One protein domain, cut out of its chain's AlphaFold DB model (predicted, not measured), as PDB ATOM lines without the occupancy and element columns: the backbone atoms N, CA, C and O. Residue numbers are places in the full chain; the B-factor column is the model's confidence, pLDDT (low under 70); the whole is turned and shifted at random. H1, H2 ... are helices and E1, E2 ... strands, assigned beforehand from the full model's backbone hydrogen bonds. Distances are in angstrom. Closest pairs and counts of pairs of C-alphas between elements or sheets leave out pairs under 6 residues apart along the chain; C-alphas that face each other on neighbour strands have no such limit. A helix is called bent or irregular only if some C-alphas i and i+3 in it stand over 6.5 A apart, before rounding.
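Overview. This is residues 4 to 168 of the 170 residues of an uncharacterized protein of Williamwhitmania taraxaci (UniProt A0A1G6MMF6). A twisted five-stranded parallel sheet makes one end of the domain; H1 and H2 cover one face, and H3 stands up from the other. H3, H5, H6 and H7 form a cluster of crossed helices, and H4 and the long loop of residues 79 to 97 lie at the end far from the sheet. The printed part has 165 residues, ordered E1 H1 E2 H2 E3 H3 H4 H5 H6 E4 H7 E5, of the mixed class, helices and strands. The sheet's order is E1 E5 E4 E2 E3. The whole is compact, with a radius of gyration of the C-alphas of 16.4 A and spans of 47 by 32 by 27 A.

Arrangement. Inner strands E5, residues 162 to 167, E4, 136 to 139, and E2, 28 to 32, lie between edge strands E1, 4 to 7, and E3, 56 to 60. Within hydrogen-bond range are N 6 and O 165, 2.8 A, for E1 and E5; N 137 and O 162, 2.8 A, for E5 and E4; N 138 and O 29, 2.8 A, for E4 and E2; and N 30 and O 57, 2.8 A, for E2 and E3. H1, residues 14 to 20, and H2, residues 35 to 49, are on the same face, at heights over the sheet of 9.2 A and 10.0 A. They touch, closest at the C-alphas of Ile 19 and Ile 45, 6.3 A. H3, residues 61 to 78, stands up from the opposite face, three layers in all, helices on both faces of a sheet. E2, H2, E3 and E4, H7, E5 are strand-helix-strand units, parallel neighbour strands joined through a helix, with right-handed crossovers; H7 is residues 147 to 156. E1, H1, E2 is a split one, E5 and E4 between its strands, also right-handed. The hub H5, residues 110 to 119, touches H3, H7 and H4, residues 98 to 101; the C-alphas of Lys 115 and Asn 148, closest of H5 and H7, are 5.4 A apart. H6, residues 123 to 133, only grazes the sheet and touches H7 at a steep tilt of 47 degrees, closest at the C-alphas of Val 127 and Ile 156, 5.3 A. In H1, H2, H6 and H7 every O i to N i+4 pair is within hydrogen-bond range, in H3 7 of 14, in H5 4 of 6; H4 is too short for one.

Along the chain. E1 begins at C-alpha 4, (-0.431, 35.079, 51.808), and E5, 17.2 A long, ends at C-alpha 167, (-4.974, 43.090, 58.733). H2 spans 21.2 A and H3 20.6 A. H3 has a kink of 74 degrees near residue 72 and is irregular, C-alphas 73 and 76 being 7.3 A apart; H5 is irregular too, C-alphas 111 and 114 being 7.4 A apart.

Size, cuts and confidence. The two C-alphas farthest apart, of Gly 50 and Phe 92, are 50.8 A apart. The printed part has no cut. The link from H3 to H4, 19 residues, is long. No printed residue is under 70 in pLDDT.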
ATOM      1  N   ARG A   4       0.993  34.741  51.755       93.31
ATOM      2  CA  ARG A   4      -0.431  35.079  51.808       93.31
ATOM      3  C   ARG A   4      -0.660  36.391  52.535       93.31
ATOM      4  O   ARG A   4      -0.033  36.667  53.557       93.31
ATOM      5  N   VAL A   5      -1.596  37.173  52.008       91.25
ATOM      6  CA  VAL A   5      -2.154  38.355  52.664       91.25
ATOM      7  C   VAL A   5      -3.643  38.107  52.859       91.25
ATOM      8  O   VAL A   5      -4.322  37.712  51.913       91.25
ATOM      9  N   ILE A   6      -4.138  38.299  54.079       90.62
ATOM     10  CA  ILE A   6      -5.542  38.106  54.438       90.62
ATOM     11  C   ILE A   6      -6.081  39.412  55.008       90.62
ATOM     12  O   ILE A   6      -5.626  39.886  56.049       90.62
ATOM     13  N   PHE A   7      -7.077  39.962  54.318       86.50
ATOM     14  CA  PHE A   7      -7.846  41.108  54.785       86.50
ATOM     15  C   PHE A   7      -9.123  40.617  55.442       86.50
ATOM     16  O   PHE A   7      -9.880  39.858  54.835       86.50
ATOM     17  N   ALA A   8      -9.346  41.016  56.689       83.44
ATOM     18  CA  ALA A   8     -10.525  40.604  57.427       83.44
ATOM     19  C   ALA A   8     -10.936  41.667  58.446       83.44
ATOM     20  O   ALA A   8     -10.089  42.210  59.158       83.44
ATOM     21  N   VAL A   9     -12.249  41.884  58.569       83.50
ATOM     22  CA  VAL A   9     -12.859  42.881  59.465       83.50
ATOM     23  C   VAL A   9     -12.438  42.713  60.931       83.50
ATOM     24  O   VAL A   9     -11.957  41.651  61.356       83.50
ATOM     25  N   ALA A  10     -12.632  43.738  61.756       79.56
ATOM     26  CA  ALA A  10     -12.535  43.603  63.211       79.56
ATOM     27  C   ALA A  10     -13.409  42.440  63.735       79.56
ATOM     28  O   ALA A  10     -14.535  42.235  63.291       79.56
ATOM     29  N   GLY A  11     -12.871  41.640  64.664       80.31
ATOM     30  CA  GLY A  11     -13.584  40.493  65.250       80.31
ATOM     31  C   GLY A  11     -13.646  39.222  64.388       80.31
ATOM     32  O   GLY A  11     -14.157  38.210  64.850       80.31
ATOM     33  N   SER A  12     -13.072  39.217  63.183       83.12
ATOM     34  CA  SER A  12     -13.098  38.068  62.253       83.12
ATOM     35  C   SER A  12     -12.188  36.883  62.624       83.12
ATOM     36  O   SER A  12     -12.132  35.899  61.892       83.12
ATOM     37  N   GLY A  13     -11.448  36.962  63.734       87.31
ATOM     38  CA  GLY A  13     -10.547  35.888  64.166       87.31
ATOM     39  C   GLY A  13      -9.142  35.919  63.549       87.31
ATOM     40  O   GLY A  13      -8.461  34.900  63.571       87.31
ATOM     41  N   LYS A  14      -8.666  37.075  63.056       91.06
ATOM     42  CA  LYS A  14      -7.286  37.281  62.554       91.06
ATOM     43  C   LYS A  14      -6.209  36.687  63.473       91.06
ATOM     44  O   LYS A  14      -5.388  35.874  63.056       91.06
ATOM     45  N   THR A  15      -6.254  37.058  64.750       89.56
ATOM     46  CA  THR A  15      -5.314  36.577  65.770       89.56
ATOM     47  C   THR A  15      -5.440  35.066  65.986       89.56
ATOM     48  O   THR A  15      -4.426  34.382  66.115       89.56
ATOM     49  N   THR A  16      -6.666  34.531  65.981       92.88
ATOM     50  CA  THR A  16      -6.930  33.088  66.096       92.88
ATOM     51  C   THR A  16      -6.302  32.327  64.935       92.88
ATOM     52  O   THR A  16      -5.581  31.366  65.170       92.88
ATOM     53  N   LEU A  17      -6.454  32.822  63.703       94.62
ATOM     54  CA  LEU A  17      -5.831  32.227  62.523       94.62
ATOM     55  C   LEU A  17      -4.305  32.131  62.666       94.62
ATOM     56  O   LEU A  17      -3.726  31.085  62.373       94.62
ATOM     57  N   ILE A  18      -3.650  33.200  63.133       95.88
ATOM     58  CA  ILE A  18      -2.201  33.197  63.390       95.88
ATOM     59  C   ILE A  18      -1.845  32.096  64.393       95.88
ATOM     60  O   ILE A  18      -0.944  31.300  64.134       95.88
ATOM     61  N   ILE A  19      -2.560  32.032  65.522       97.19
ATOM     62  CA  ILE A  19      -2.315  31.056  66.592       97.19
ATOM     63  C   ILE A  19      -2.529  29.625  66.093       97.19
ATOM     64  O   ILE A  19      -1.706  28.753  66.379       97.19
ATOM     65  N   ASP A  20      -3.582  29.372  65.320       96.56
ATOM     66  CA  ASP A  20      -3.935  28.047  64.806       96.56
ATOM     67  C   ASP A  20      -2.868  27.485  63.863       96.56
ATOM     68  O   ASP A  20      -2.582  26.290  63.923       96.56
ATOM     69  N   ASN A  21      -2.188  28.345  63.099       96.88
ATOM     70  CA  ASN A  21      -1.094  27.951  62.205       96.88
ATOM     71  C   ASN A  21       0.233  27.638  62.931       96.88
ATOM     72  O   ASN A  21       1.159  27.123  62.307       96.88
ATOM     73  N   LEU A  22       0.358  27.930  64.232       98.12
ATOM     74  CA  LEU A  22       1.563  27.599  65.002       98.12
ATOM     75  C   LEU A  22       1.667  26.095  65.288       98.12
ATOM     76  O   LEU A  22       0.669  25.440  65.600       98.12
ATOM     77  N   ASN A  23       2.892  25.573  65.289       98.12
ATOM     78  CA  ASN A  23       3.227  24.208  65.701       98.12
ATOM     79  C   ASN A  23       4.565  24.185  66.474       98.12
ATOM     80  O   ASN A  23       5.184  25.231  66.675       98.12
ATOM     81  N   LEU A  24       4.996  23.008  66.940       97.81
ATOM     82  CA  LEU A  24       6.231  22.843  67.723       97.81
ATOM     83  C   LEU A  24       7.468  22.488  66.875       97.81
ATOM     84  O   LEU A  24       8.573  22.445  67.405       97.81
ATOM     85  N   GLU A  25       7.297  22.244  65.576       97.88
ATOM     86  CA  GLU A  25       8.357  21.767  64.676       97.88
ATOM     87  C   GLU A  25       9.053  22.919  63.938       97.88
ATOM     88  O   GLU A  25      10.273  22.932  63.789       97.88
ATOM     89  N   SER A  26       8.278  23.906  63.484       98.31
ATOM     90  CA  SER A  26       8.758  25.043  62.693       98.31
ATOM     91  C   SER A  26       9.144  26.235  63.572       98.31
ATOM     92  O   SER A  26       8.612  26.418  64.664       98.31
ATOM     93  N   LYS A  27      10.042  27.098  63.097       98.56
ATOM     94  CA  LYS A  27      10.442  28.332  63.790       98.56
ATOM     95  C   LYS A  27       9.626  29.521  63.294       98.56
ATOM     96  O   LYS A  27       9.673  29.864  62.113       98.56
ATOM     97  N   PHE A  28       8.931  30.190  64.208       98.75
ATOM     98  CA  PHE A  28       8.000  31.271  63.896       98.75
ATOM     99  C   PHE A  28       8.511  32.624  64.394       98.75
ATOM    100  O   PHE A  28       8.902  32.764  65.555       98.75
ATOM    101  N   LEU A  29       8.441  33.637  63.532       98.69
ATOM    102  CA  LEU A  29       8.606  35.045  63.882       98.69
ATOM    103  C   LEU A  29       7.260  35.761  63.750       98.69
ATOM    104  O   LEU A  29       6.729  35.880  62.652       98.69
ATOM    105  N   LEU A  30       6.723  36.241  64.867       98.44
ATOM    106  CA  LEU A  30       5.464  36.973  64.952       98.44
ATOM    107  C   LEU A  30       5.761  38.436  65.274       98.44
ATOM    108  O   LEU A  30       6.466  38.733  66.245       98.44
ATOM    109  N   VAL A  31       5.192  39.349  64.493       98.00
ATOM    110  CA  VAL A  31       5.324  40.793  64.703       98.00
ATOM    111  C   VAL A  31       3.946  41.441  64.640       98.00
ATOM    112  O   VAL A  31       3.190  41.214  63.704       98.00
ATOM    113  N   THR A  32       3.629  42.270  65.632       95.38
ATOM    114  CA  THR A  32       2.400  43.080  65.664       95.38
ATOM    115  C   THR A  32       2.718  44.496  66.138       95.38
ATOM    116  O   THR A  32       3.756  44.729  66.766       95.38
ATOM    117  N   TYR A  33       1.864  45.466  65.828       88.12
ATOM    118  CA  TYR A  33       2.175  46.874  66.060       88.12
ATOM    119  C   TYR A  33       1.949  47.310  67.518       88.12
ATOM    120  O   TYR A  33       2.809  47.964  68.117       88.12
ATOM    121  N   THR A  34       0.827  46.908  68.124       87.81
ATOM    122  CA  THR A  34       0.399  47.397  69.445       87.81
ATOM    123  C   THR A  34       0.798  46.468  70.596       87.81
ATOM    124  O   THR A  34       0.883  45.247  70.454       87.81
ATOM    125  N   THR A  35       1.003  47.032  71.789       89.31
ATOM    126  CA  THR A  35       1.274  46.250  73.012       89.31
ATOM    127  C   THR A  35       0.101  45.357  73.406       89.31
ATOM    128  O   THR A  35       0.313  44.258  73.917       89.31
ATOM    129  N   ASN A  36      -1.130  45.799  73.135       91.88
ATOM    130  CA  ASN A  36      -2.334  45.017  73.403       91.88
ATOM    131  C   ASN A  36      -2.377  43.763  72.526       91.88
ATOM    132  O   ASN A  36      -2.611  42.672  73.039       91.88
ATOM    133  N   ASN A  37      -2.048  43.884  71.238       92.12
ATOM    134  CA  ASN A  37      -2.000  42.724  70.349       92.12
ATOM    135  C   ASN A  37      -0.855  41.772  70.702       92.12
ATOM    136  O   ASN A  37      -1.038  40.557  70.640       92.12
ATOM    137  N   VAL A  38       0.289  42.283  71.180       96.06
ATOM    138  CA  VAL A  38       1.344  41.426  71.754       96.06
ATOM    139  C   VAL A  38       0.802  40.623  72.937       96.06
ATOM    140  O   VAL A  38       1.040  39.418  73.018       96.06
ATOM    141  N   HIS A  39       0.063  41.257  73.850       95.94
ATOM    142  CA  HIS A  39      -0.538  40.555  74.983       95.94
ATOM    143  C   HIS A  39      -1.555  39.499  74.524       95.94
ATOM    144  O   HIS A  39      -1.493  38.360  74.981       95.94
ATOM    145  N   ASN A  40      -2.434  39.841  73.580       94.81
ATOM    146  CA  ASN A  40      -3.447  38.929  73.045       94.81
ATOM    147  C   ASN A  40      -2.820  37.703  72.369       94.81
ATOM    148  O   ASN A  40      -3.185  36.572  72.696       94.81
ATOM    149  N   LEU A  41      -1.831  37.910  71.492       96.88
ATOM    150  CA  LEU A  41      -1.078  36.827  70.856       96.88
ATOM    151  C   LEU A  41      -0.368  35.964  71.899       96.88
ATOM    152  O   LEU A  41      -0.482  34.742  71.861       96.88
ATOM    153  N   ARG A  42       0.320  36.578  72.870       97.81
ATOM    154  CA  ARG A  42       1.015  35.846  73.937       97.81
ATOM    155  C   ARG A  42       0.051  34.973  74.735       97.81
ATOM    156  O   ARG A  42       0.332  33.797  74.937       97.81
ATOM    157  N   THR A  43      -1.077  35.529  75.162       97.56
ATOM    158  CA  THR A  43      -2.108  34.801  75.908       97.56
ATOM    159  C   THR A  43      -2.707  33.674  75.071       97.56
ATOM    160  O   THR A  43      -2.898  32.575  75.583       97.56
ATOM    161  N   GLY A  44      -2.962  33.902  73.783       97.81
ATOM    162  CA  GLY A  44      -3.451  32.871  72.870       97.81
ATOM    163  C   GLY A  44      -2.464  31.716  72.671       97.81
ATOM    164  O   GLY A  44      -2.859  30.555  72.741       97.81
ATOM    165  N   ILE A  45      -1.171  32.019  72.525       98.31
ATOM    166  CA  ILE A  45      -0.094  31.018  72.455       98.31
ATOM    167  C   ILE A  45      -0.045  30.191  73.746       98.31
ATOM    168  O   ILE A  45      -0.048  28.964  73.685       98.31
ATOM    169  N   LEU A  46      -0.059  30.855  74.908       98.19
ATOM    170  CA  LEU A  46      -0.062  30.189  76.214       98.19
ATOM    171  C   LEU A  46      -1.286  29.281  76.387       98.19
ATOM    172  O   LEU A  46      -1.150  28.174  76.895       98.19
ATOM    173  N   LYS A  47      -2.468  29.716  75.939       98.00
ATOM    174  CA  LYS A  47      -3.690  28.899  75.973       98.00
ATOM    175  C   LYS A  47      -3.599  27.677  75.060       98.00
ATOM    176  O   LYS A  47      -4.042  26.608  75.458       98.00
ATOM    177  N   LYS A  48      -3.032  27.827  73.857       97.94
ATOM    178  CA  LYS A  48      -2.905  26.733  72.884       97.94
ATOM    179  C   LYS A  48      -1.918  25.657  73.342       97.94
ATOM    180  O   LYS A  48      -2.213  24.476  73.209       97.94
ATOM    181  N   PHE A  49      -0.754  26.054  73.853       98.00
ATOM    182  CA  PHE A  49       0.334  25.115  74.151       98.00
ATOM    183  C   PHE A  49       0.510  24.809  75.644       98.00
ATOM    184  O   PHE A  49       1.256  23.898  75.987       98.00
ATOM    185  N   GLY A  50      -0.126  25.565  76.542       98.06
ATOM    186  CA  GLY A  50       0.079  25.484  77.996       98.06
ATOM    187  C   GLY A  50       1.359  26.174  78.492       98.06
ATOM    188  O   GLY A  50       1.531  26.382  79.690       98.06
ATOM    189  N   TYR A  51       2.249  26.568  77.583       98.00
ATOM    190  CA  TYR A  51       3.486  27.307  77.835       98.00
ATOM    191  C   TYR A  51       3.811  28.189  76.624       98.00
ATOM    192  O   TYR A  51       3.056  28.221  75.653       98.00
ATOM    193  N   PHE A  52       4.900  28.960  76.688       98.06
ATOM    194  CA  PHE A  52       5.363  29.763  75.556       98.06
ATOM    195  C   PHE A  52       6.506  29.021  74.849       98.06
ATOM    196  O   PHE A  52       7.599  28.971  75.416       98.06
ATOM    197  N   PRO A  53       6.287  28.431  73.659       98.25
ATOM    198  CA  PRO A  53       7.300  27.600  73.015       98.25
ATOM    199  C   PRO A  53       8.534  28.383  72.560       98.25
ATOM    200  O   PRO A  53       8.422  29.490  72.031       98.25
ATOM    201  N   ASP A  54       9.720  27.792  72.706       97.94
ATOM    202  CA  ASP A  54      10.991  28.452  72.375       97.94
ATOM    203  C   ASP A  54      11.170  28.732  70.876       97.94
ATOM    204  O   ASP A  54      11.852  29.698  70.503       97.94
ATOM    205  N   ASN A  55      10.543  27.912  70.025       98.31
ATOM    206  CA  ASN A  55      10.524  28.037  68.567       98.31
ATOM    207  C   ASN A  55       9.629  29.186  68.070       98.31
ATOM    208  O   ASN A  55       9.698  29.540  66.894       98.31
ATOM    209  N   VAL A  56       8.827  29.801  68.945       98.56
ATOM    210  CA  VAL A  56       7.974  30.949  68.622       98.56
ATOM    211  C   VAL A  56       8.606  32.217  69.191       98.56
ATOM    212  O   VAL A  56       8.845  32.328  70.389       98.56
ATOM    213  N   LYS A  57       8.883  33.214  68.348       98.50
ATOM    214  CA  LYS A  57       9.335  34.544  68.781       98.50
ATOM    215  C   LYS A  57       8.258  35.571  68.482       98.50
ATOM    216  O   LYS A  57       7.822  35.684  67.346       98.50
ATOM    217  N   LEU A  58       7.854  36.327  69.500       98.38
ATOM    218  CA  LEU A  58       6.833  37.367  69.406       98.38
ATOM    219  C   LEU A  58       7.440  38.725  69.752       98.38
ATOM    220  O   LEU A  58       8.008  38.890  70.833       98.38
ATOM    221  N   TYR A  59       7.277  39.692  68.855       97.81
ATOM    222  CA  TYR A  59       7.760  41.057  69.022       97.81
ATOM    223  C   TYR A  59       6.639  42.077  68.811       97.81
ATOM    224  O   TYR A  59       5.788  41.918  67.936       97.81
ATOM    225  N   SER A  60       6.697  43.186  69.556       96.50
ATOM    226  CA  SER A  60       6.106  44.429  69.051       96.50
ATOM    227  C   SER A  60       6.950  44.950  67.888       96.50
ATOM    228  O   SER A  60       8.169  44.742  67.872       96.50
ATOM    229  N   TYR A  61       6.349  45.686  66.959       97.06
ATOM    230  CA  TYR A  61       7.042  46.191  65.776       97.06
ATOM    231  C   TYR A  61       8.313  46.984  66.119       97.06
ATOM    232  O   TYR A  61       9.389  46.689  65.603       97.06
ATOM    233  N   TYR A  62       8.253  47.915  67.074       95.75
ATOM    234  CA  TYR A  62       9.432  48.694  67.472       95.75
ATOM    235  C   TYR A  62      10.505  47.868  68.193       95.75
ATOM    236  O   TYR A  62      11.697  48.139  68.030       95.75
ATOM    237  N   SER A  63      10.118  46.833  68.949       96.12
ATOM    238  CA  SER A  63      11.089  45.910  69.555       96.12
ATOM    239  C   SER A  63      11.782  45.039  68.502       96.12
ATOM    240  O   SER A  63      12.989  44.809  68.600       96.12
ATOM    241  N   PHE A  64      11.054  44.636  67.457       97.88
ATOM    242  CA  PHE A  64      11.602  43.955  66.289       97.88
ATOM    243  C   PHE A  64      12.566  44.873  65.526       97.88
ATOM    244  O   PHE A  64      13.724  44.508  65.323       97.88
ATOM    245  N   LEU A  65      12.153  46.104  65.208       97.50
ATOM    246  CA  LEU A  65      13.016  47.081  64.546       97.50
ATOM    247  C   LEU A  65      14.313  47.326  65.315       97.50
ATOM    248  O   LEU A  65      15.397  47.226  64.745       97.50
ATOM    249  N   TYR A  66      14.224  47.646  66.605       97.50
ATOM    250  CA  TYR A  66      15.408  47.985  67.387       97.50
ATOM    251  C   TYR A  66      16.275  46.758  67.669       97.50
ATOM    252  O   TYR A  66      17.480  46.783  67.434       97.50
ATOM    253  N   GLY A  67      15.675  45.681  68.174       97.19
ATOM    254  CA  GLY A  67      16.400  44.512  68.660       97.19
ATOM    255  C   GLY A  67      16.878  43.575  67.555       97.19
ATOM    256  O   GLY A  67      17.999  43.076  67.636       97.19
ATOM    257  N   PHE A  68      16.049  43.341  66.537       97.94
ATOM    258  CA  PHE A  68      16.339  42.388  65.468       97.94
ATOM    259  C   PHE A  68      16.926  43.071  64.230       97.94
ATOM    260  O   PHE A  68      17.919  42.590  63.688       97.94
ATOM    261  N   CYS A  69      16.343  44.192  63.796       98.12
ATOM    262  CA  CYS A  69      16.726  44.817  62.527       98.12
ATOM    263  C   CYS A  69      17.875  45.822  62.654       98.12
ATOM    264  O   CYS A  69      18.687  45.941  61.748       98.12
ATOM    265  N   TYR A  70      17.946  46.567  63.754       98.19
ATOM    266  CA  TYR A  70      18.936  47.626  63.949       98.19
ATOM    267  C   TYR A  70      20.158  47.130  64.727       98.19
ATOM    268  O   TYR A  70      21.299  47.288  64.285       98.19
ATOM    269  N   ARG A  71      19.931  46.536  65.908       97.19
ATOM    270  CA  ARG A  71      20.998  46.271  66.880       97.19
ATOM    271  C   ARG A  71      22.130  45.387  66.345       97.19
ATOM    272  O   ARG A  71      23.277  45.739  66.606       97.19
ATOM    273  N   PRO A  72      21.875  44.305  65.587       97.31
ATOM    274  CA  PRO A  72      22.951  43.447  65.091       97.31
ATOM    275  C   PRO A  72      23.888  44.118  64.081       97.31
ATOM    276  O   PRO A  72      25.001  43.637  63.902       97.31
ATOM    277  N   PHE A  73      23.453  45.198  63.426       97.56
ATOM    278  CA  PHE A  73      24.158  45.763  62.270       97.56
ATOM    279  C   PHE A  73      24.675  47.182  62.514       97.56
ATOM    280  O   PHE A  73      25.778  47.520  62.103       97.56
ATOM    281  N   LEU A  74      23.900  48.018  63.208       96.88
ATOM    282  CA  LEU A  74      24.172  49.456  63.300       96.88
ATOM    283  C   LEU A  74      24.509  49.930  64.717       96.88
ATOM    284  O   LEU A  74      25.049  51.025  64.886       96.88
ATOM    285  N   HIS A  75      24.224  49.131  65.750       95.69
ATOM    286  CA  HIS A  75      24.431  49.563  67.135       95.69
ATOM    287  C   HIS A  75      25.903  49.767  67.485       95.69
ATOM    288  O   HIS A  75      26.209  50.728  68.179       95.69
ATOM    289  N   SER A  76      26.822  48.935  66.983       95.12
ATOM    290  CA  SER A  76      28.253  49.126  67.269       95.12
ATOM    291  C   SER A  76      28.795  50.433  66.684       95.12
ATOM    292  O   SER A  76      29.663  51.050  67.288       95.12
ATOM    293  N   ALA A  77      28.281  50.865  65.529       94.06
ATOM    294  CA  ALA A  77      28.710  52.103  64.881       94.06
ATOM    295  C   ALA A  77      28.030  53.343  65.481       94.06
ATOM    296  O   ALA A  77      28.637  54.404  65.601       94.06
ATOM    297  N   LEU A  78      26.750  53.232  65.855       93.94
ATOM    298  CA  LEU A  78      25.947  54.379  66.285       93.94
ATOM    299  C   LEU A  78      25.797  54.497  67.809       93.94
ATOM    300  O   LEU A  78      25.467  55.580  68.289       93.94
ATOM    301  N   GLY A  79      26.034  53.433  68.574       93.69
ATOM    302  CA  GLY A  79      26.092  53.431  70.039       93.69
ATOM    303  C   GLY A  79      24.796  53.823  70.758       93.69
ATOM    304  O   GLY A  79      24.860  54.323  71.879       93.69
ATOM    305  N   THR A  80      23.626  53.684  70.127       95.81
ATOM    306  CA  THR A  80      22.361  54.229  70.658       95.81
ATOM    307  C   THR A  80      21.876  53.497  71.907       95.81
ATOM    308  O   THR A  80      22.022  52.286  72.013       95.81
ATOM    309  N   LYS A  81      21.214  54.204  72.823       94.25
ATOM    310  CA  LYS A  81      20.798  53.692  74.140       94.25
ATOM    311  C   LYS A  81      19.343  53.216  74.215       94.25
ATOM    312  O   LYS A  81      18.910  52.753  75.263       94.25
ATOM    313  N   GLY A  82      18.577  53.340  73.134       95.75
ATOM    314  CA  GLY A  82      17.180  52.914  73.092       95.75
ATOM    315  C   GLY A  82      16.384  53.616  72.003       95.75
ATOM    316  O   GLY A  82      16.953  54.162  71.055       95.75
ATOM    317  N   ILE A  83      15.065  53.616  72.178       96.81
ATOM    318  CA  ILE A  83      14.097  54.254  71.284       96.81
ATOM    319  C   ILE A  83      13.497  55.472  71.993       96.81
ATOM    320  O   ILE A  83      13.140  55.402  73.168       96.81
ATOM    321  N   ASN A  84      13.385  56.581  71.273       96.31
ATOM    322  CA  ASN A  84      12.583  57.734  71.635       96.31
ATOM    323  C   ASN A  84      11.278  57.698  70.824       96.31
ATOM    324  O   ASN A  84      11.313  57.711  69.593       96.31
ATOM    325  N   TYR A  85      10.143  57.642  71.518       93.56
ATOM    326  CA  TYR A  85       8.809  57.621  70.912       93.56
ATOM    327  C   TYR A  85       8.215  59.020  70.700       93.56
ATOM    328  O   TYR A  85       7.160  59.146  70.085       93.56
ATOM    329  N   GLU A  86       8.883  60.069  71.181       91.56
ATOM    330  CA  GLU A  86       8.473  61.451  70.953       91.56
ATOM    331  C   GLU A  86       8.641  61.842  69.483       91.56
ATOM    332  O   GLU A  86       9.506  61.341  68.752       91.56
ATOM    333  N   GLN A  87       7.819  62.795  69.045       84.50
ATOM    334  CA  GLN A  87       7.943  63.354  67.710       84.50
ATOM    335  C   GLN A  87       9.305  64.039  67.551       84.50
ATOM    336  O   GLN A  87       9.715  64.839  68.390       84.50
ATOM    337  N   ASN A  88       9.999  63.757  66.445       83.06
ATOM    338  CA  ASN A  88      11.268  64.413  66.153       83.06
ATOM    339  C   ASN A  88      11.036  65.930  65.944       83.06
ATOM    340  O   ASN A  88      10.364  66.304  64.975       83.06
ATOM    341  N   PRO A  89      11.604  66.808  66.798       80.50
ATOM    342  CA  PRO A  89      11.413  68.254  66.689       80.50
ATOM    343  C   PRO A  89      12.131  68.852  65.465       80.50
ATOM    344  O   PRO A  89      11.763  69.920  64.981       80.50
ATOM    345  N   PHE A  90      13.134  68.163  64.914       81.38
ATOM    346  CA  PHE A  90      13.943  68.631  63.791       81.38
ATOM    347  C   PHE A  90      13.333  68.251  62.436       81.38
ATOM    348  O   PHE A  90      13.904  67.470  61.671       81.38
ATOM    349  N   LYS A  91      12.180  68.841  62.102       74.19
ATOM    350  CA  LYS A  91      11.472  68.576  60.831       74.19
ATOM    351  C   LYS A  91      12.317  68.865  59.578       74.19
ATOM    352  O   LYS A  91      12.150  68.182  58.573       74.19
ATOM    353  N   PHE A  92      13.245  69.821  59.666       81.88
ATOM    354  CA  PHE A  92      14.111  70.266  58.563       81.88
ATOM    355  C   PHE A  92      15.542  69.711  58.611       81.88
ATOM    356  O   PHE A  92      16.368  70.107  57.792       81.88
ATOM    357  N   ALA A  93      15.869  68.829  59.564       85.25
ATOM    358  CA  ALA A  93      17.191  68.203  59.572       85.25
ATOM    359  C   ALA A  93      17.410  67.408  58.278       85.25
ATOM    360  O   ALA A  93      16.504  66.732  57.780       85.25
ATOM    361  N   LYS A  94      18.624  67.483  57.736       87.44
ATOM    362  CA  LYS A  94      19.017  66.706  56.564       87.44
ATOM    363  C   LYS A  94      19.309  65.267  56.976       87.44
ATOM    364  O   LYS A  94      19.759  65.005  58.088       87.44
ATOM    365  N   LYS A  95      19.084  64.319  56.063       85.62
ATOM    366  CA  LYS A  95      19.254  62.880  56.337       85.62
ATOM    367  C   LYS A  95      20.679  62.500  56.754       85.62
ATOM    368  O   LYS A  95      20.848  61.543  57.490       85.62
ATOM    369  N   ASN A  96      21.695  63.227  56.299       86.44
ATOM    370  CA  ASN A  96      23.090  62.981  56.673       86.44
ATOM    371  C   ASN A  96      23.438  63.486  58.085       86.44
ATOM    372  O   ASN A  96      24.530  63.222  58.580       86.44
ATOM    373  N   GLU A  97      22.537  64.210  58.750       89.62
ATOM    374  CA  GLU A  97      22.757  64.698  60.103       89.62
ATOM    375  C   GLU A  97      22.299  63.664  61.134       89.62
ATOM    376  O   GLU A  97      21.156  63.212  61.120       89.62
ATOM    377  N   ARG A  98      23.147  63.366  62.123       90.94
ATOM    378  CA  ARG A  98      22.818  62.438  63.221       90.94
ATOM    379  C   ARG A  98      21.488  62.772  63.909       90.94
ATOM    380  O   ARG A  98      20.702  61.869  64.189       90.94
ATOM    381  N   LYS A  99      21.215  64.065  64.117       92.56
ATOM    382  CA  LYS A  99      19.992  64.580  64.763       92.56
ATOM    383  C   LYS A  99      18.700  64.258  63.999       92.56
ATOM    384  O   LYS A  99      17.609  64.359  64.551       92.56
ATOM    385  N   TYR A 100      18.812  63.866  62.727       93.25
ATOM    386  CA  TYR A 100      17.682  63.384  61.940       93.25
ATOM    387  C   TYR A 100      17.161  62.036  62.452       93.25
ATOM    388  O   TYR A 100      15.952  61.799  62.436       93.25
ATOM    389  N   PHE A 101      18.059  61.168  62.926       94.75
ATOM    390  CA  PHE A 101      17.743  59.807  63.365       94.75
ATOM    391  C   PHE A 101      17.807  59.623  64.884       94.75
ATOM    392  O   PHE A 101      17.066  58.801  65.419       94.75
ATOM    393  N   ILE A 102      18.677  60.364  65.573       95.25
ATOM    394  CA  ILE A 102      19.047  60.131  66.974       95.25
ATOM    395  C   ILE A 102      18.883  61.423  67.787       95.25
ATOM    396  O   ILE A 102      19.332  62.487  67.362       95.25
ATOM    397  N   ASP A 103      18.262  61.326  68.963       94.38
ATOM    398  CA  ASP A 103      18.081  62.446  69.889       94.38
ATOM    399  C   ASP A 103      19.364  62.790  70.678       94.38
ATOM    400  O   ASP A 103      20.380  62.092  70.627       94.38
ATOM    401  N   LYS A 104      19.324  63.883  71.452       92.94
ATOM    402  CA  LYS A 104      20.463  64.326  72.282       92.94
ATOM    403  C   LYS A 104      20.844  63.325  73.385       92.94
ATOM    404  O   LYS A 104      21.991  63.316  73.817       92.94
ATOM    405  N   SER A 105      19.912  62.471  73.805       94.81
ATOM    406  CA  SER A 105      20.121  61.399  74.790       94.81
ATOM    407  C   SER A 105      20.618  60.098  74.148       94.81
ATOM    408  O   SER A 105      20.701  59.059  74.806       94.81
ATOM    409  N   ASN A 106      20.985  60.158  72.868       95.06
ATOM    410  CA  ASN A 106      21.487  59.053  72.075       95.06
ATOM    411  C   ASN A 106      20.468  57.920  71.852       95.06
ATOM    412  O   ASN A 106      20.843  56.749  71.793       95.06
ATOM    413  N   ARG A 107      19.179  58.243  71.738       96.94
ATOM    414  CA  ARG A 107      18.095  57.295  71.431       96.94
ATOM    415  C   ARG A 107      17.581  57.511  70.009       96.94
ATOM    416  O   ARG A 107      17.509  58.644  69.546       96.94
ATOM    417  N   LEU A 108      17.210  56.437  69.317       96.88
ATOM    418  CA  LEU A 108      16.647  56.519  67.965       96.88
ATOM    419  C   LEU A 108      15.209  57.016  68.000       96.88
ATOM    420  O   LEU A 108      14.401  56.457  68.734       96.88
ATOM    421  N   TYR A 109      14.852  57.974  67.153       96.44
ATOM    422  CA  TYR A 109      13.444  58.311  66.944       96.44
ATOM    423  C   TYR A 109      12.710  57.122  66.318       96.44
ATOM    424  O   TYR A 109      13.085  56.677  65.232       96.44
ATOM    425  N   SER A 110      11.650  56.641  66.969       94.62
ATOM    426  CA  SER A 110      10.844  55.486  66.545       94.62
ATOM    427  C   SER A 110      10.434  55.584  65.069       94.62
ATOM    428  O   SER A 110      10.761  54.709  64.271       94.62
ATOM    429  N   SER A 111       9.873  56.735  64.684       92.75
ATOM    430  CA  SER A 111       9.440  57.093  63.319       92.75
ATOM    431  C   SER A 111      10.549  57.120  62.252       92.75
ATOM    432  O   SER A 111      10.285  57.347  61.066       92.75
ATOM    433  N   ARG A 112      11.815  56.954  62.652       94.44
ATOM    434  CA  ARG A 112      12.989  57.027  61.776       94.44
ATOM    435  C   ARG A 112      13.787  55.729  61.719       94.44
ATOM    436  O   ARG A 112      14.668  55.645  60.869       94.44
ATOM    437  N   ILE A 113      13.490  54.725  62.548       96.75
ATOM    438  CA  ILE A 113      14.284  53.485  62.602       96.75
ATOM    439  C   ILE A 113      14.196  52.718  61.280       96.75
ATOM    440  O   ILE A 113      15.230  52.388  60.706       96.75
ATOM    441  N   ALA A 114      12.988  52.498  60.751       97.38
ATOM    442  CA  ALA A 114      12.821  51.808  59.471       97.38
ATOM    443  C   ALA A 114      13.538  52.537  58.328       97.38
ATOM    444  O   ALA A 114      14.237  51.927  57.522       97.38
ATOM    445  N   LYS A 115      13.447  53.872  58.317       96.44
ATOM    446  CA  LYS A 115      14.171  54.701  57.354       96.44
ATOM    447  C   LYS A 115      15.684  54.560  57.493       96.44
ATOM    448  O   LYS A 115      16.361  54.449  56.484       96.44
ATOM    449  N   LEU A 116      16.207  54.560  58.717       96.75
ATOM    450  CA  LEU A 116      17.636  54.385  58.967       96.75
ATOM    451  C   LEU A 116      18.135  53.048  58.411       96.75
ATOM    452  O   LEU A 116      19.166  53.024  57.753       96.75
ATOM    453  N   ILE A 117      17.393  51.959  58.634       97.81
ATOM    454  CA  ILE A 117      17.738  50.624  58.120       97.81
ATOM    455  C   ILE A 117      17.839  50.635  56.588       97.81
ATOM    456  O   ILE A 117      18.784  50.079  56.035       97.81
ATOM    457  N   ILE A 118      16.897  51.295  55.909       96.94
ATOM    458  CA  ILE A 118      16.893  51.412  54.444       96.94
ATOM    459  C   ILE A 118      18.056  52.288  53.955       96.94
ATOM    460  O   ILE A 118      18.785  51.894  53.053       96.94
ATOM    461  N   GLU A 119      18.252  53.469  54.544       95.12
ATOM    462  CA  GLU A 119      19.264  54.442  54.091       95.12
ATOM    463  C   GLU A 119      20.704  53.991  54.400       95.12
ATOM    464  O   GLU A 119      21.645  54.543  53.840       95.12
ATOM    465  N   GLN A 120      20.891  53.017  55.294       95.69
ATOM    466  CA  GLN A 120      22.187  52.382  55.568       95.69
ATOM    467  C   GLN A 120      22.398  51.077  54.770       95.69
ATOM    468  O   GLN A 120      23.357  50.369  55.046       95.69
ATOM    469  N   ASP A 121      21.508  50.753  53.820       96.06
ATOM    470  CA  ASP A 121      21.506  49.511  53.015       96.06
ATOM    471  C   ASP A 121      21.550  48.219  53.854       96.06
ATOM    472  O   ASP A 121      22.053  47.206  53.400       96.06
ATOM    473  N   VAL A 122      20.978  48.234  55.067       97.44
ATOM    474  CA  VAL A 122      20.958  47.080  55.999       97.44
ATOM    475  C   VAL A 122      19.738  46.168  55.780       97.44
ATOM    476  O   VAL A 122      19.610  45.086  56.360       97.44
ATOM    477  N   ALA A 123      18.778  46.596  54.956       98.00
ATOM    478  CA  ALA A 123      17.523  45.871  54.761       98.00
ATOM    479  C   ALA A 123      17.738  44.448  54.207       98.00
ATOM    480  O   ALA A 123      17.027  43.524  54.608       98.00
ATOM    481  N   LYS A 124      18.733  44.244  53.333       97.62
ATOM    482  CA  LYS A 124      19.035  42.930  52.739       97.62
ATOM    483  C   LYS A 124      19.574  41.952  53.780       97.62
ATOM    484  O   LYS A 124      19.194  40.783  53.790       97.62
ATOM    485  N   GLU A 125      20.413  42.426  54.689       98.06
ATOM    486  CA  GLU A 125      20.980  41.653  55.786       98.06
ATOM    487  C   GLU A 125      19.896  41.264  56.786       98.06
ATOM    488  O   GLU A 125      19.880  40.129  57.262       98.06
ATOM    489  N   VAL A 126      18.947  42.165  57.062       98.31
ATOM    490  CA  VAL A 126      17.758  41.862  57.871       98.31
ATOM    491  C   VAL A 126      16.932  40.758  57.216       98.31
ATOM    492  O   VAL A 126      16.626  39.762  57.867       98.31
ATOM    493  N   VAL A 127      16.626  40.890  55.924       98.31
ATOM    494  CA  VAL A 127      15.890  39.890  55.132       98.31
ATOM    495  C   VAL A 127      16.578  38.523  55.178       98.31
ATOM    496  O   VAL A 127      15.943  37.515  55.496       98.31
ATOM    497  N   ALA A 128      17.889  38.485  54.926       97.94
ATOM    498  CA  ALA A 128      18.684  37.262  54.985       97.94
ATOM    499  C   ALA A 128      18.697  36.656  56.397       97.94
ATOM    500  O   ALA A 128      18.616  35.439  56.561       97.94
ATOM    501  N   ARG A 129      18.755  37.501  57.432       97.75
ATOM    502  CA  ARG A 129      18.714  37.078  58.833       97.75
ATOM    503  C   ARG A 129      17.370  36.447  59.198       97.75
ATOM    504  O   ARG A 129      17.371  35.436  59.893       97.75
ATOM    505  N   ILE A 130      16.248  36.999  58.728       98.25
ATOM    506  CA  ILE A 130      14.915  36.412  58.940       98.25
ATOM    507  C   ILE A 130      14.864  35.012  58.321       98.25
ATOM    508  O   ILE A 130      14.596  34.050  59.036       98.25
ATOM    509  N   GLY A 131      15.203  34.888  57.034       97.25
ATOM    510  CA  GLY A 131      15.174  33.599  56.330       97.25
ATOM    511  C   GLY A 131      16.172  32.565  56.864       97.25
ATOM    512  O   GLY A 131      15.972  31.372  56.686       97.25
ATOM    513  N   ARG A 132      17.242  32.995  57.545       97.06
ATOM    514  CA  ARG A 132      18.197  32.085  58.197       97.06
ATOM    515  C   ARG A 132      17.663  31.482  59.497       97.06
ATOM    516  O   ARG A 132      18.036  30.362  59.832       97.06
ATOM    517  N   TYR A 133      16.890  32.237  60.277       97.44
ATOM    518  CA  TYR A 133      16.501  31.825  61.631       97.44
ATOM    519  C   TYR A 133      15.072  31.299  61.747       97.44
ATOM    520  O   TYR A 133      14.774  30.646  62.748       97.44
ATOM    521  N   TYR A 134      14.214  31.575  60.767       98.44
ATOM    522  CA  TYR A 134      12.789  31.273  60.837       98.44
ATOM    523  C   TYR A 134      12.285  30.604  59.563       98.44
ATOM    524  O   TYR A 134      12.728  30.926  58.464       98.44
ATOM    525  N   ASP A 135      11.294  29.737  59.741       98.31
ATOM    526  CA  ASP A 135      10.580  29.057  58.662       98.31
ATOM    527  C   ASP A 135       9.284  29.802  58.298       98.31
ATOM    528  O   ASP A 135       8.817  29.736  57.158       98.31
ATOM    529  N   PHE A 136       8.720  30.543  59.265       98.62
ATOM    530  CA  PHE A 136       7.502  31.339  59.110       98.62
ATOM    531  C   PHE A 136       7.662  32.766  59.649       98.62
ATOM    532  O   PHE A 136       8.158  32.974  60.759       98.62
ATOM    533  N   LEU A 137       7.171  33.744  58.885       98.56
ATOM    534  CA  LEU A 137       6.990  35.135  59.297       98.56
ATOM    535  C   LEU A 137       5.505  35.488  59.292       98.56
ATOM    536  O   LEU A 137       4.879  35.523  58.233       98.56
ATOM    537  N   PHE A 138       4.966  35.808  60.462       98.31
ATOM    538  CA  PHE A 138       3.594  36.265  60.637       98.31
ATOM    539  C   PHE A 138       3.580  37.733  61.059       98.31
ATOM    540  O   PHE A 138       4.179  38.099  62.072       98.31
ATOM    541  N   ILE A 139       2.899  38.570  60.279       96.94
ATOM    542  CA  ILE A 139       2.718  39.992  60.570       96.94
ATOM    543  C   ILE A 139       1.230  40.265  60.756       96.94
ATOM    544  O   ILE A 139       0.432  40.000  59.859       96.94
ATOM    545  N   ASP A 140       0.884  40.804  61.914       94.50
ATOM    546  CA  ASP A 140      -0.471  41.212  62.276       94.50
ATOM    547  C   ASP A 140      -0.619  42.739  62.174       94.50
ATOM    548  O   ASP A 140       0.366  43.471  62.311       94.50
ATOM    549  N   GLU A 141      -1.847  43.202  61.957       91.31
ATOM    550  CA  GLU A 141      -2.214  44.608  61.735       91.31
ATOM    551  C   GLU A 141      -1.396  45.307  60.636       91.31
ATOM    552  O   GLU A 141      -0.851  46.396  60.825       91.31
ATOM    553  N   ILE A 142      -1.289  44.693  59.453       93.38
ATOM    554  CA  ILE A 142      -0.522  45.274  58.334       93.38
ATOM    555  C   ILE A 142      -0.991  46.667  57.895       93.38
ATOM    556  O   ILE A 142      -0.212  47.398  57.287       93.38
ATOM    557  N   GLN A 143      -2.227  47.047  58.210       91.50
ATOM    558  CA  GLN A 143      -2.759  48.379  57.940       91.50
ATOM    559  C   GLN A 143      -2.141  49.478  58.812       91.50
ATOM    560  O   GLN A 143      -2.130  50.636  58.403       91.50
ATOM    561  N   ASP A 144      -1.573  49.126  59.971       92.38
ATOM    562  CA  ASP A 144      -0.894  50.085  60.850       92.38
ATOM    563  C   ASP A 144       0.479  50.502  60.287       92.38
ATOM    564  O   ASP A 144       1.082  51.488  60.724       92.38
ATOM    565  N   PHE A 145       0.997  49.769  59.296       93.00
ATOM    566  CA  PHE A 145       2.284  50.052  58.673       93.00
ATOM    567  C   PHE A 145       2.124  51.116  57.587       93.00
ATOM    568  O   PHE A 145       1.575  50.867  56.516       93.00
ATOM    569  N   ALA A 146       2.705  52.294  57.821       93.06
ATOM    570  CA  ALA A 146       2.677  53.411  56.882       93.06
ATOM    571  C   ALA A 146       4.077  53.973  56.589       93.06
ATOM    572  O   ALA A 146       5.042  53.777  57.331       93.06
ATOM    573  N   GLY A 147       4.208  54.704  55.480       94.62
ATOM    574  CA  GLY A 147       5.431  55.435  55.138       94.62
ATOM    575  C   GLY A 147       6.689  54.555  55.105       94.62
ATOM    576  O   GLY A 147       6.773  53.597  54.338       94.62
ATOM    577  N   ASN A 148       7.699  54.897  55.915       95.25
ATOM    578  CA  ASN A 148       8.966  54.153  55.928       95.25
ATOM    579  C   ASN A 148       8.823  52.751  56.525       95.25
ATOM    580  O   ASN A 148       9.564  51.859  56.123       95.25
ATOM    581  N   ASP A 149       7.874  52.556  57.440       96.00
ATOM    582  CA  ASP A 149       7.612  51.250  58.041       96.00
ATOM    583  C   ASP A 149       7.037  50.291  56.999       96.00
ATOM    584  O   ASP A 149       7.536  49.180  56.830       96.00
ATOM    585  N   PHE A 150       6.093  50.776  56.189       95.81
ATOM    586  CA  PHE A 150       5.595  50.042  55.026       95.81
ATOM    587  C   PHE A 150       6.696  49.766  53.991       95.81
ATOM    588  O   PHE A 150       6.775  48.674  53.430       95.81
ATOM    589  N   ASN A 151       7.585  50.735  53.737       97.31
ATOM    590  CA  ASN A 151       8.711  50.529  52.825       97.31
ATOM    591  C   ASN A 151       9.651  49.419  53.304       97.31
ATOM    592  O   ASN A 151      10.051  48.587  52.494       97.31
ATOM    593  N   LEU A 152       9.956  49.363  54.600       97.88
ATOM    594  CA  LEU A 152      10.771  48.287  55.153       97.88
ATOM    595  C   LEU A 152      10.023  46.948  55.130       97.88
ATOM    596  O   LEU A 152      10.629  45.927  54.813       97.88
ATOM    597  N   LEU A 153       8.714  46.941  55.392       96.81
ATOM    598  CA  LEU A 153       7.894  45.730  55.306       96.81
ATOM    599  C   LEU A 153       7.907  45.124  53.892       96.81
ATOM    600  O   LEU A 153       8.003  43.905  53.753       96.81
ATOM    601  N   LYS A 154       7.886  45.961  52.843       96.62
ATOM    602  CA  LYS A 154       8.047  45.522  51.442       96.62
ATOM    603  C   LYS A 154       9.413  44.902  51.154       96.62
ATOM    604  O   LYS A 154       9.507  44.016  50.313       96.62
ATOM    605  N   GLU A 155      10.476  45.365  51.807       97.81
ATOM    606  CA  GLU A 155      11.783  44.712  51.696       97.81
ATOM    607  C   GLU A 155      11.778  43.374  52.443       97.81
ATOM    608  O   GLU A 155      12.170  42.355  51.880       97.81
ATOM    609  N   ILE A 156      11.242  43.349  53.667       97.44
ATOM    610  CA  ILE A 156      11.110  42.140  54.492       97.44
ATOM    611  C   ILE A 156      10.310  41.047  53.777       97.44
ATOM    612  O   ILE A 156      10.692  39.878  53.840       97.44
ATOM    613  N   SER A 157       9.256  41.404  53.040       96.50
ATOM    614  CA  SER A 157       8.438  40.430  52.308       96.50
ATOM    615  C   SER A 157       9.201  39.691  51.208       96.50
ATOM    616  O   SER A 157       8.761  38.639  50.740       96.50
ATOM    617  N   LYS A 158      10.389  40.160  50.810       96.12
ATOM    618  CA  LYS A 158      11.269  39.455  49.866       96.12
ATOM    619  C   LYS A 158      11.993  38.262  50.496       96.12
ATOM    620  O   LYS A 158      12.534  37.452  49.748       96.12
ATOM    621  N   ALA A 159      11.983  38.117  51.823       96.06
ATOM    622  CA  ALA A 159      12.621  36.998  52.516       96.06
ATOM    623  C   ALA A 159      12.107  35.640  52.020       96.06
ATOM    624  O   ALA A 159      10.930  35.496  51.697       96.06
ATOM    625  N   ASN A 160      12.991  34.643  51.960       93.62
ATOM    626  CA  ASN A 160      12.677  33.314  51.433       93.62
ATOM    627  C   ASN A 160      12.233  32.342  52.551       93.62
ATOM    628  O   ASN A 160      12.924  31.371  52.834       93.62
ATOM    629  N   LEU A 161      11.097  32.637  53.197       96.69
ATOM    630  CA  LEU A 161      10.380  31.771  54.148       96.69
ATOM    631  C   LEU A 161       8.848  31.890  54.002       96.69
ATOM    632  O   LEU A 161       8.370  32.815  53.356       96.69
ATOM    633  N   ASN A 162       8.046  31.014  54.607       97.81
ATOM    634  CA  ASN A 162       6.586  31.146  54.507       97.81
ATOM    635  C   ASN A 162       6.096  32.423  55.208       97.81
ATOM    636  O   ASN A 162       6.559  32.752  56.298       97.81
ATOM    637  N   GLN A 163       5.167  33.151  54.592       97.94
ATOM    638  CA  GLN A 163       4.709  34.443  55.104       97.94
ATOM    639  C   GLN A 163       3.189  34.513  55.186       97.94
ATOM    640  O   GLN A 163       2.493  34.174  54.226       97.94
ATOM    641  N   LEU A 164       2.691  35.016  56.314       97.38
ATOM    642  CA  LEU A 164       1.289  35.365  56.505       97.38
ATOM    643  C   LEU A 164       1.190  36.799  57.012       97.38
ATOM    644  O   LEU A 164       1.714  37.140  58.070       97.38
ATOM    645  N   TYR A 165       0.484  37.619  56.255       96.25
ATOM    646  CA  TYR A 165       0.174  38.997  56.592       96.25
ATOM    647  C   TYR A 165      -1.322  39.098  56.855       96.25
ATOM    648  O   TYR A 165      -2.115  38.684  56.009       96.25
ATOM    649  N   VAL A 166      -1.715  39.632  58.005       94.62
ATOM    650  CA  VAL A 166      -3.123  39.781  58.376       94.62
ATOM    651  C   VAL A 166      -3.396  41.226  58.765       94.62
ATOM    652  O   VAL A 166      -2.568  41.872  59.404       94.62
ATOM    653  N   GLY A 167      -4.545  41.750  58.357       91.88
ATOM    654  CA  GLY A 167      -4.974  43.090  58.733       91.88
ATOM    655  C   GLY A 167      -6.308  43.462  58.121       91.88
ATOM    656  O   GLY A 167      -7.068  42.587  57.699       91.88
ATOM    657  N   ASP A 168      -6.589  44.756  58.097       88.38
ATOM    658  CA  ASP A 168      -7.884  45.277  57.689       88.38
ATOM    659  C   ASP A 168      -7.790  46.631  56.974       88.38
ATOM    660  O   ASP A 168      -7.040  47.500  57.398       88.38
TER     661      ASP A 168